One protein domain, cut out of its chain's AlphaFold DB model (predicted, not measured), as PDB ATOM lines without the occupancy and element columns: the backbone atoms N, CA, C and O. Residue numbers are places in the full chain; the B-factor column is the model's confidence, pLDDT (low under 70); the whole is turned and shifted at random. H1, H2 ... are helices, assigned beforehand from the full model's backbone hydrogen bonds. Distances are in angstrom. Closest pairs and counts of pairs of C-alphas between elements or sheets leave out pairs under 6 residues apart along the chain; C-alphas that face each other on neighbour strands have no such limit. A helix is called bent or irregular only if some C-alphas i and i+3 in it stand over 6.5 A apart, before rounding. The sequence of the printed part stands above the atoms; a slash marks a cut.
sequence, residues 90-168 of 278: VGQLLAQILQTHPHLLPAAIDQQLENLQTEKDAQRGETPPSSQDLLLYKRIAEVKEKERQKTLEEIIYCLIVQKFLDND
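What this domain is: This is residues 90 to 168 of the 278 residues of an uncharacterized protein of Davidia involucrata (UniProt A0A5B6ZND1). The model is a slender helical hairpin, the very long helix H3 with H2 folded back alongside part of it, and the short helix H1 packed on both of them toward the end of the rod where H3 ends. Together they make an up-and-down bundle of three helices, each running against the one before it in the chain; at the opposite end of the rod, residues 130 to 136, of which 134 to 136 belong to H3, stick out free. The printed part has 79 residues with three named helices, in the order H1, H2, H3, and no named strand; the class is all helix, with 67 residues in the helices. The whole is loose, with a radius of gyration of the C-alphas of 16.3 A, and its C-alphas span 56 by 18 by 17 A along their three main axes.

Where its parts are: The longest helix is H3, residues 134 to 166, from Leu 134 to Asp 166. It has 33 residues and measures 47.5 A from first to last C-alpha, from C-alpha 134 at (29.618, 48.961, -24.447) to C-alpha 166 at (11.798, 11.640, -1.111). H2 comes before it, residues 102 to 124, from Pro 102 to Arg 124, and its 23 residues measure 33.8 A from first to last C-alpha. H2 is irregular: C-alphas 103 and 106 are 7.1 A apart, where about 5 A is the distance in a regular helix, and its line is a rough one. H1 is the shortest, residues 90 to 100, from Val 90 to Thr 100, with 11 residues and 15.4 A from first to last C-alpha; it begins at C-alpha 90, at (18.638, 23.319, -17.443). None of the three helices is bent.

How they stand to each other: The three helices form a bundle in which each touches the other two, and the packing is mostly aligned, with the three pairs at a shallow tilt. H3 touches H2 with residues 148 to 162 alone. The closest C-alphas of H2 and H3 are those of Ile 109 and Ile 155, 6.9 A apart. H2 and H3 run opposite ways at a shallow tilt of 19 degrees, and they form a helical hairpin. H3 touches H1 with residues 151 to 162 alone. The closest C-alphas of H1 and H3 are those of Gly 91 and Glu 154, 5.6 A apart; these two helices run the same way at a shallow tilt of 19 degrees. H2 touches H1 with residues 104 to 112 alone, and the closest C-alphas of the two are those of Ile 97 and Leu 105, 6.1 A apart. H1 and H2 run opposite ways at a shallow tilt of 12 degrees and form a second helical hairpin. In H1 and H3 every backbone O of residue i is within hydrogen-bond range of the N of residue i+4 inside the helix, while in H2 this holds for 17 of 19 pairs.

The domain as a whole: The outline is a rod, and the two C-alphas farthest apart are those of Ser 131 and Asp 168, at 56.1 A. The first and last printed C-alphas, those of Val 90 and Asp 168, are 24.7 A apart. The printed part has no cut. The link from H1 to H2 is tight, with one residue, and the link from H2 to H3 is short, with 9 residues; neither is long. The mean pLDDT of the printed part is 87.2, and the model's confidence is low, under 70, at residue 125 and at residues 127 to 129, which lie in the link between H2 and H3.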
ATOM      1  N   VAL A  90      18.214  24.047 -18.646       91.56
ATOM      2  CA  VAL A  90      18.638  23.319 -17.443       91.56
ATOM      3  C   VAL A  90      17.428  22.816 -16.660       91.56
ATOM      4  O   VAL A  90      17.397  21.655 -16.267       91.56
ATOM      5  N   GLY A  91      16.401  23.648 -16.476       90.69
ATOM      6  CA  GLY A  91      15.173  23.230 -15.802       90.69
ATOM      7  C   GLY A  91      14.447  22.113 -16.548       90.69
ATOM      8  O   GLY A  91      13.980  21.170 -15.919       90.69
ATOM      9  N   GLN A  92      14.411  22.159 -17.883       91.38
ATOM     10  CA  GLN A  92      13.834  21.088 -18.706       91.38
ATOM     11  C   GLN A  92      14.600  19.768 -18.553       91.38
ATOM     12  O   GLN A  92      13.981  18.714 -18.393       91.38
ATOM     13  N   LEU A  93      15.936  19.820 -18.540       92.31
ATOM     14  CA  LEU A  93      16.778  18.653 -18.272       92.31
ATOM     15  C   LEU A  93      16.496  18.075 -16.879       92.31
ATOM     16  O   LEU A  93      16.286  16.872 -16.738       92.31
ATOM     17  N   LEU A  94      16.459  18.922 -15.850       91.06
ATOM     18  CA  LEU A  94      16.194  18.489 -14.477       91.06
ATOM     19  C   LEU A  94      14.781  17.919 -14.320       91.06
ATOM     20  O   LEU A  94      14.609  16.903 -13.653       91.06
ATOM     21  N   ALA A  95      13.785  18.504 -14.984       88.81
ATOM     22  CA  ALA A  95      12.423  17.984 -15.019       88.81
ATOM     23  C   ALA A  95      12.342  16.598 -15.672       88.81
ATOM     24  O   ALA A  95      11.562  15.755 -15.225       88.81
ATOM     25  N   GLN A  96      13.144  16.347 -16.710       90.31
ATOM     26  CA  GLN A  96      13.248  15.027 -17.323       90.31
ATOM     27  C   GLN A  96      13.905  14.028 -16.364       90.31
ATOM     28  O   GLN A  96      13.362  12.945 -16.152       90.31
ATOM     29  N   ILE A  97      15.028  14.397 -15.739       90.69
ATOM     30  CA  ILE A  97      15.739  13.541 -14.776       90.69
ATOM     31  C   ILE A  97      14.842  13.198 -13.585       90.69
ATOM     32  O   ILE A  97      14.786  12.038 -13.186       90.69
ATOM     33  N   LEU A  98      14.091  14.171 -13.066       86.88
ATOM     34  CA  LEU A  98      13.124  13.978 -11.984       86.88
ATOM     35  C   LEU A  98      12.100  12.878 -12.314       86.88
ATOM     36  O   LEU A  98      11.718  12.113 -11.435       86.88
ATOM     37  N   GLN A  99      11.677  12.779 -13.577       85.44
ATOM     38  CA  GLN A  99      10.702  11.784 -14.030       85.44
ATOM     39  C   GLN A  99      11.335  10.422 -14.332       85.44
ATOM     40  O   GLN A  99      10.748   9.391 -14.012       85.44
ATOM     41  N   THR A 100      12.509  10.393 -14.969       89.75
ATOM     42  CA  THR A 100      13.123   9.135 -15.422       89.75
ATOM     43  C   THR A 100      13.986   8.485 -14.346       89.75
ATOM     44  O   THR A 100      13.916   7.276 -14.134       89.75
ATOM     45  N   HIS A 101      14.823   9.277 -13.673       88.81
ATOM     46  CA  HIS A 101      15.870   8.819 -12.762       88.81
ATOM     47  C   HIS A 101      16.044   9.800 -11.586       88.81
ATOM     48  O   HIS A 101      17.061  10.495 -11.511       88.81
ATOM     49  N   PRO A 102      15.094   9.844 -10.631       84.31
ATOM     50  CA  PRO A 102      15.110  10.821  -9.535       84.31
ATOM     51  C   PRO A 102      16.352  10.713  -8.635       84.31
ATOM     52  O   PRO A 102      16.805  11.710  -8.086       84.31
ATOM     53  N   HIS A 103      16.971   9.533  -8.539       86.88
ATOM     54  CA  HIS A 103      18.199   9.316  -7.764       86.88
ATOM     55  C   HIS A 103      19.438  10.017  -8.348       86.88
ATOM     56  O   HIS A 103      20.394  10.266  -7.619       86.88
ATOM     57  N   LEU A 104      19.442  10.339  -9.647       90.56
ATOM     58  CA  LEU A 104      20.535  11.080 -10.292       90.56
ATOM     59  C   LEU A 104      20.380  12.594 -10.139       90.56
ATOM     60  O   LEU A 104      21.303  13.341 -10.465       90.56
ATOM     61  N   LEU A 105      19.225  13.055  -9.658       89.69
ATOM     62  CA  LEU A 105      18.892  14.468  -9.610       89.69
ATOM     63  C   LEU A 105      19.847  15.295  -8.729       89.69
ATOM     64  O   LEU A 105      20.280  16.335  -9.218       89.69
ATOM     65  N   PRO A 106      20.263  14.857  -7.519       88.81
ATOM     66  CA  PRO A 106      21.241  15.598  -6.716       88.81
ATOM     67  C   PRO A 106      22.556  15.831  -7.454       88.81
ATOM     68  O   PRO A 106      23.005  16.964  -7.576       88.81
ATOM     69  N   ALA A 107      23.121  14.765  -8.028       91.19
ATOM     70  CA  ALA A 107      24.391  14.834  -8.740       91.19
ATOM     71  C   ALA A 107      24.295  15.729  -9.985       91.19
ATOM     72  O   ALA A 107      25.204  16.509 -10.268       91.19
ATOM     73  N   ALA A 108      23.177  15.651 -10.714       92.44
ATOM     74  CA  ALA A 108      22.925  16.530 -11.846       92.44
ATOM     75  C   ALA A 108      22.816  17.997 -11.404       92.44
ATOM     76  O   ALA A 108      23.377  18.868 -12.060       92.44
ATOM     77  N   ILE A 109      22.130  18.281 -10.294       92.56
ATOM     78  CA  ILE A 109      21.995  19.638  -9.755       92.56
ATOM     79  C   ILE A 109      23.353  20.203  -9.338       92.56
ATOM     80  O   ILE A 109      23.667  21.326  -9.729       92.56
ATOM     81  N   ASP A 110      24.168  19.431  -8.619       92.12
ATOM     82  CA  ASP A 110      25.507  19.858  -8.196       92.12
ATOM     83  C   ASP A 110      26.373  20.231  -9.404       92.12
ATOM     84  O   ASP A 110      26.968  21.310  -9.441       92.12
ATOM     85  N   GLN A 111      26.342  19.405 -10.454       94.06
ATOM     86  CA  GLN A 111      27.042  19.687 -11.703       94.06
ATOM     87  C   GLN A 111      26.530  20.969 -12.385       94.06
ATOM     88  O   GLN A 111      27.317  21.763 -12.896       94.06
ATOM     89  N   GLN A 112      25.212  21.200 -12.415       93.94
ATOM     90  CA  GLN A 112      24.657  22.422 -13.009       93.94
ATOM     91  C   GLN A 112      25.018  23.670 -12.197       93.94
ATOM     92  O   GLN A 112      25.296  24.717 -12.781       93.94
ATOM     93  N   LEU A 113      25.060  23.575 -10.867       92.81
ATOM     94  CA  LEU A 113      25.493  24.673 -10.003       92.81
ATOM     95  C   LEU A 113      26.978  25.002 -10.198       92.81
ATOM     96  O   LEU A 113      27.325  26.181 -10.281       92.81
ATOM     97  N   GLU A 114      27.835  23.989 -10.342       93.12
ATOM     98  CA  GLU A 114      29.253  24.173 -10.666       93.12
ATOM     99  C   GLU A 114      29.432  24.844 -12.039       93.12
ATOM    100  O   GLU A 114      30.161  25.830 -12.166       93.12
ATOM    101  N   ASN A 115      28.694  24.398 -13.059       91.44
ATOM    102  CA  ASN A 115      28.709  25.022 -14.385       91.44
ATOM    103  C   ASN A 115      28.299  26.506 -14.326       91.44
ATOM    104  O   ASN A 115      28.975  27.361 -14.894       91.44
ATOM    105  N   LEU A 116      27.236  26.840 -13.586       90.06
ATOM    106  CA  LEU A 116      26.803  28.233 -13.412       90.06
ATOM    107  C   LEU A 116      27.838  29.082 -12.665       90.06
ATOM    108  O   LEU A 116      27.949  30.287 -12.911       90.06
ATOM    109  N   GLN A 117      28.581  28.480 -11.736       90.81
ATOM    110  CA  GLN A 117      29.661  29.157 -11.031       90.81
ATOM    111  C   GLN A 117      30.850  29.422 -11.961       90.81
ATOM    112  O   GLN A 117      31.314  30.560 -12.041       90.81
ATOM    113  N   THR A 118      31.293  28.410 -12.707       90.75
ATOM    114  CA  THR A 118      32.405  28.547 -13.662       90.75
ATOM    115  C   THR A 118      32.098  29.560 -14.766       90.75
ATOM    116  O   THR A 118      32.957  30.382 -15.085       90.75
ATOM    117  N   GLU A 119      30.870  29.586 -15.297       88.69
ATOM    118  CA  GLU A 119      30.441  30.580 -16.291       88.69
ATOM    119  C   GLU A 119      30.493  32.007 -15.727       88.69
ATOM    120  O   GLU A 119      31.018  32.925 -16.365       88.69
ATOM    121  N   LYS A 120      29.996  32.198 -14.499       87.19
ATOM    122  CA  LYS A 120      30.035  33.495 -13.817       87.19
ATOM    123  C   LYS A 120      31.475  33.971 -13.592       87.19
ATOM    124  O   LYS A 120      31.766  35.157 -13.771       87.19
ATOM    125  N   ASP A 121      32.365  33.075 -13.178       86.44
ATOM    126  CA  ASP A 121      33.763  33.411 -12.912       86.44
ATOM    127  C   ASP A 121      34.528  33.716 -14.211       86.44
ATOM    128  O   ASP A 121      35.307  34.672 -14.247       86.44
ATOM    129  N   ALA A 122      34.237  32.999 -15.301       86.00
ATOM    130  CA  ALA A 122      34.772  33.292 -16.631       86.00
ATOM    131  C   ALA A 122      34.342  34.682 -17.126       86.00
ATOM    132  O   ALA A 122      35.179  35.466 -17.573       86.00
ATOM    133  N   GLN A 123      33.065  35.036 -16.954       79.06
ATOM    134  CA  GLN A 123      32.533  36.346 -17.338       79.06
ATOM    135  C   GLN A 123      33.172  37.502 -16.548       79.06
ATOM    136  O   GLN A 123      33.314  38.613 -17.059       79.06
ATOM    137  N   ARG A 124      33.601  37.257 -15.303       75.00
ATOM    138  CA  ARG A 124      34.318  38.248 -14.483       75.00
ATOM    139  C   ARG A 124      35.739  38.528 -14.992       75.00
ATOM    140  O   ARG A 124      36.296  39.573 -14.659       75.00
ATOM    141  N   GLY A 125      36.318  37.601 -15.756       68.94
ATOM    142  CA  GLY A 125      37.660  37.703 -16.332       68.94
ATOM    143  C   GLY A 125      37.721  38.326 -17.732       68.94
ATOM    144  O   GLY A 125      38.822  38.564 -18.226       68.94
ATOM    145  N   GLU A 126      36.583  38.593 -18.381       72.56
ATOM    146  CA  GLU A 126      36.551  39.140 -19.743       72.56
ATOM    147  C   GLU A 126      36.952  40.628 -19.787       72.56
ATOM    148  O   GLU A 126      36.537  41.451 -18.969       72.56
ATOM    149  N   THR A 127      37.789  40.989 -20.765       67.06
ATOM    150  CA  THR A 127      38.311  42.352 -20.957       67.06
ATOM    151  C   THR A 127      37.226  43.335 -21.411       67.06
ATOM    152  O   THR A 127      36.367  42.954 -22.209       67.06
ATOM    153  N   PRO A 128      37.277  44.616 -20.989       64.38
ATOM    154  CA  PRO A 128      36.237  45.587 -21.314       64.38
ATOM    155  C   PRO A 128      36.144  45.852 -22.831       64.38
ATOM    156  O   PRO A 128      37.176  46.046 -23.481       64.38
ATOM    157  N   PRO A 129      34.924  45.886 -23.401       68.00
ATOM    158  CA  PRO A 129      34.702  46.055 -24.835       68.00
ATOM    159  C   PRO A 129      34.895  47.505 -25.308       68.00
ATOM    160  O   PRO A 129      34.955  48.447 -24.514       68.00
ATOM    161  N   SER A 130      34.968  47.679 -26.632       73.12
ATOM    162  CA  SER A 130      35.098  48.981 -27.299       73.12
ATOM    163  C   SER A 130      33.928  49.933 -26.974       73.12
ATOM    164  O   SER A 130      32.836  49.509 -26.586       73.12
ATOM    165  N   SER A 131      34.128  51.246 -27.144       71.00
ATOM    166  CA  SER A 131      33.174  52.286 -26.720       71.00
ATOM    167  C   SER A 131      31.798  52.226 -27.400       71.00
ATOM    168  O   SER A 131      30.808  52.600 -26.770       71.00
ATOM    169  N   GLN A 132      31.703  51.745 -28.646       74.38
ATOM    170  CA  GLN A 132      30.420  51.553 -29.346       74.38
ATOM    171  C   GLN A 132      29.697  50.271 -28.914       74.38
ATOM    172  O   GLN A 132      28.468  50.261 -28.830       74.38
ATOM    173  N   ASP A 133      30.440  49.225 -28.558       80.56
ATOM    174  CA  ASP A 133      29.869  47.937 -28.156       80.56
ATOM    175  C   ASP A 133      29.427  47.924 -26.688       80.56
ATOM    176  O   ASP A 133      28.630  47.080 -26.280       80.56
ATOM    177  N   LEU A 134      29.880  48.891 -25.884       83.62
ATOM    178  CA  LEU A 134      29.618  48.961 -24.447       83.62
ATOM    179  C   LEU A 134      28.122  48.901 -24.088       83.62
ATOM    180  O   LEU A 134      27.741  48.225 -23.132       83.62
ATOM    181  N   LEU A 135      27.254  49.577 -24.853       86.69
ATOM    182  CA  LEU A 135      25.805  49.549 -24.609       86.69
ATOM    183  C   LEU A 135      25.176  48.191 -24.951       86.69
ATOM    184  O   LEU A 135      24.265  47.751 -24.247       86.69
ATOM    185  N   LEU A 136      25.654  47.530 -26.009       88.06
ATOM    186  CA  LEU A 136      25.192  46.197 -26.394       88.06
ATOM    187  C   LEU A 136      25.648  45.161 -25.368       88.06
ATOM    188  O   LEU A 136      24.814  44.420 -24.855       88.06
ATOM    189  N   TYR A 137      26.926  45.177 -24.983       86.69
ATOM    190  CA  TYR A 137      27.461  44.309 -23.932       86.69
ATOM    191  C   TYR A 137      26.747  44.507 -22.600       86.69
ATOM    192  O   TYR A 137      26.433  43.525 -21.935       86.69
ATOM    193  N   LYS A 138      26.414  45.750 -22.230       88.00
ATOM    194  CA  LYS A 138      25.627  46.019 -21.022       88.00
ATOM    195  C   LYS A 138      24.264  45.324 -21.067       88.00
ATOM    196  O   LYS A 138      23.903  44.642 -20.115       88.00
ATOM    197  N   ARG A 139      23.520  45.453 -22.172       91.19
ATOM    198  CA  ARG A 139      22.215  44.782 -22.323       91.19
ATOM    199  C   ARG A 139      22.348  43.261 -22.357       91.19
ATOM    200  O   ARG A 139      21.535  42.578 -21.749       91.19
ATOM    201  N   ILE A 140      23.364  42.735 -23.039       89.56
ATOM    202  CA  ILE A 140      23.641  41.293 -23.088       89.56
ATOM    203  C   ILE A 140      23.958  40.770 -21.683       89.56
ATOM    204  O   ILE A 140      23.408  39.751 -21.286       89.56
ATOM    205  N   ALA A 141      24.777  41.480 -20.904       89.31
ATOM    206  CA  ALA A 141      25.086  41.113 -19.525       89.31
ATOM    207  C   ALA A 141      23.842  41.156 -18.624       89.31
ATOM    208  O   ALA A 141      23.635  40.243 -17.830       89.31
ATOM    209  N   GLU A 142      22.981  42.169 -18.775       90.81
ATOM    210  CA  GLU A 142      21.705  42.251 -18.051       90.81
ATOM    211  C   GLU A 142      20.766  41.081 -18.389       90.81
ATOM    212  O   GLU A 142      20.102  40.550 -17.499       90.81
ATOM    213  N   VAL A 143      20.695  40.669 -19.660       93.69
ATOM    214  CA  VAL A 143      19.896  39.508 -20.089       93.69
ATOM    215  C   VAL A 143      20.497  38.209 -19.554       93.69
ATOM    216  O   VAL A 143      19.772  37.438 -18.929       93.69
ATOM    217  N   LYS A 144      21.814  38.009 -19.693       90.88
ATOM    218  CA  LYS A 144      22.522  36.836 -19.157       90.88
ATOM    219  C   LYS A 144      22.336  36.685 -17.649       90.88
ATOM    220  O   LYS A 144      22.072  35.593 -17.162       90.88
ATOM    221  N   GLU A 145      22.425  37.779 -16.895       91.69
ATOM    222  CA  GLU A 145      22.211  37.737 -15.448       91.69
ATOM    223  C   GLU A 145      20.772  37.330 -15.098       91.69
ATOM    224  O   GLU A 145      20.568  36.533 -14.184       91.69
ATOM    225  N   LYS A 146      19.770  37.808 -15.848       92.44
ATOM    226  CA  LYS A 146      18.373  37.380 -15.665       92.44
ATOM    227  C   LYS A 146      18.172  35.903 -15.998       92.44
ATOM    228  O   LYS A 146      17.464  35.212 -15.271       92.44
ATOM    229  N   GLU A 147      18.798  35.405 -17.060       91.69
ATOM    230  CA  GLU A 147      18.761  33.984 -17.432       91.69
ATOM    231  C   GLU A 147      19.417  33.102 -16.361       91.69
ATOM    232  O   GLU A 147      18.871  32.060 -15.988       91.69
ATOM    233  N   ARG A 148      20.540  33.556 -15.792       90.69
ATOM    234  CA  ARG A 148      21.228  32.890 -14.680       90.69
ATOM    235  C   ARG A 148      20.363  32.853 -13.420       90.69
ATOM    236  O   ARG A 148      20.241  31.802 -12.796       90.69
ATOM    237  N   GLN A 149      19.733  33.973 -13.059       91.56
ATOM    238  CA  GLN A 149      18.812  34.051 -11.916       91.56
ATOM    239  C   GLN A 149      17.618  33.113 -12.086       91.56
ATOM    240  O   GLN A 149      17.305  32.355 -11.172       91.56
ATOM    241  N   LYS A 150      17.006  33.112 -13.271       91.94
ATOM    242  CA  LYS A 150      15.895  32.217 -13.597       91.94
ATOM    243  C   LYS A 150      16.300  30.746 -13.522       91.94
ATOM    244  O   LYS A 150      15.575  29.930 -12.967       91.94
ATOM    245  N   THR A 151      17.482  30.410 -14.031       92.94
ATOM    246  CA  THR A 151      18.004  29.042 -13.955       92.94
ATOM    247  C   THR A 151      18.233  28.612 -12.505       92.94
ATOM    248  O   THR A 151      17.870  27.501 -12.133       92.94
ATOM    249  N   LEU A 152      18.771  29.495 -11.657       92.94
ATOM    250  CA  LEU A 152      18.921  29.217 -10.227       92.94
ATOM    251  C   LEU A 152      17.572  29.033  -9.521       92.94
ATOM    252  O   LEU A 152      17.452  28.138  -8.691       92.94
ATOM    253  N   GLU A 153      16.569  29.846  -9.846       91.44
ATOM    254  CA  GLU A 153      15.210  29.697  -9.313       91.44
ATOM    255  C   GLU A 153      14.622  28.324  -9.663       91.44
ATOM    256  O   GLU A 153      14.124  27.620  -8.783       91.44
ATOM    257  N   GLU A 154      14.757  27.903 -10.920       92.06
ATOM    258  CA  GLU A 154      14.308  26.590 -11.386       92.06
ATOM    259  C   GLU A 154      15.066  25.437 -10.703       92.06
ATOM    260  O   GLU A 154      14.444  24.458 -10.290       92.06
ATOM    261  N   ILE A 155      16.384  25.561 -10.500       91.44
ATOM    262  CA  ILE A 155      17.183  24.573  -9.753       91.44
ATOM    263  C   ILE A 155      16.720  24.479  -8.292       91.44
ATOM    264  O   ILE A 155      16.513  23.379  -7.778       91.44
ATOM    265  N   ILE A 156      16.535  25.620  -7.615       91.00
ATOM    266  CA  ILE A 156      16.046  25.663  -6.228       91.00
ATOM    267  C   ILE A 156      14.678  24.992  -6.138       91.00
ATOM    268  O   ILE A 156      14.422  24.207  -5.226       91.00
ATOM    269  N   TYR A 157      13.804  25.278  -7.097       89.62
ATOM    270  CA  TYR A 157      12.493  24.668  -7.150       89.62
ATOM    271  C   TYR A 157      12.569  23.144  -7.342       89.62
ATOM    272  O   TYR A 157      11.916  22.411  -6.601       89.62
ATOM    273  N   CYS A 158      13.423  22.652  -8.248       89.25
ATOM    274  CA  CYS A 158      13.701  21.220  -8.401       89.25
ATOM    275  C   CYS A 158      14.158  20.564  -7.091       89.25
ATOM    276  O   CYS A 158      13.656  19.496  -6.749       89.25
ATOM    277  N   LEU A 159      15.060  21.203  -6.336       87.75
ATOM    278  CA  LEU A 159      15.520  20.691  -5.039       87.75
ATOM    279  C   LEU A 159      14.368  20.540  -4.038       87.75
ATOM    280  O   LEU A 159      14.297  19.546  -3.318       87.75
ATOM    281  N   ILE A 160      13.455  21.514  -3.997       87.88
ATOM    282  CA  ILE A 160      12.277  21.456  -3.123       87.88
ATOM    283  C   ILE A 160      11.375  20.292  -3.538       87.88
ATOM    284  O   ILE A 160      10.987  19.491  -2.691       87.88
ATOM    285  N   VAL A 161      11.076  20.164  -4.833       86.81
ATOM    286  CA  VAL A 161      10.247  19.069  -5.361       86.81
ATOM    287  C   VAL A 161      10.863  17.718  -5.017       86.81
ATOM    288  O   VAL A 161      10.160  16.832  -4.538       86.81
ATOM    289  N   GLN A 162      12.177  17.576  -5.193       86.62
ATOM    290  CA  GLN A 162      12.883  16.352  -4.853       86.62
ATOM    291  C   GLN A 162      12.704  15.987  -3.377       86.62
ATOM    292  O   GLN A 162      12.306  14.869  -3.072       86.62
ATOM    293  N   LYS A 163      12.918  16.942  -2.462       86.38
ATOM    294  CA  LYS A 163      12.741  16.701  -1.023       86.38
ATOM    295  C   LYS A 163      11.324  16.259  -0.671       86.38
ATOM    296  O   LYS A 163      11.152  15.477   0.258       86.38
ATOM    297  N   PHE A 164      10.319  16.739  -1.395       86.62
ATOM    298  CA  PHE A 164       8.930  16.341  -1.179       86.62
ATOM    299  C   PHE A 164       8.664  14.928  -1.696       86.62
ATOM    300  O   PHE A 164       8.000  14.156  -1.010       86.62
ATOM    301  N   LEU A 165       9.217  14.571  -2.860       84.81
ATOM    302  CA  LEU A 165       9.121  13.214  -3.398       84.81
ATOM    303  C   LEU A 165       9.834  12.196  -2.503       84.81
ATOM    304  O   LEU A 165       9.257  11.154  -2.218       84.81
ATOM    305  N   ASP A 166      11.029  12.519  -2.004       85.38
ATOM    306  CA  ASP A 166      11.798  11.640  -1.111       85.38
ATOM    307  C   ASP A 166      11.054  11.345   0.210       85.38
ATOM    308  O   ASP A 166      11.277  10.307   0.826       85.38
ATOM    309  N   ASN A 167      10.165  12.249   0.646       84.81
ATOM    310  CA  ASN A 167       9.344  12.114   1.858       84.81
ATOM    311  C   ASN A 167       7.889  11.674   1.571       84.81
ATOM    312  O   ASN A 167       7.042  11.717   2.467       84.81
ATOM    313  N   ASP A 168       7.562  11.289   0.332       85.56
ATOM    314  CA  ASP A 168       6.203  10.925  -0.099       85.56
ATOM    315  C   ASP A 168       5.134  11.994   0.237       85.56
ATOM    316  O   ASP A 168       3.991  11.680   0.617       85.56
TER     317      ASP A 168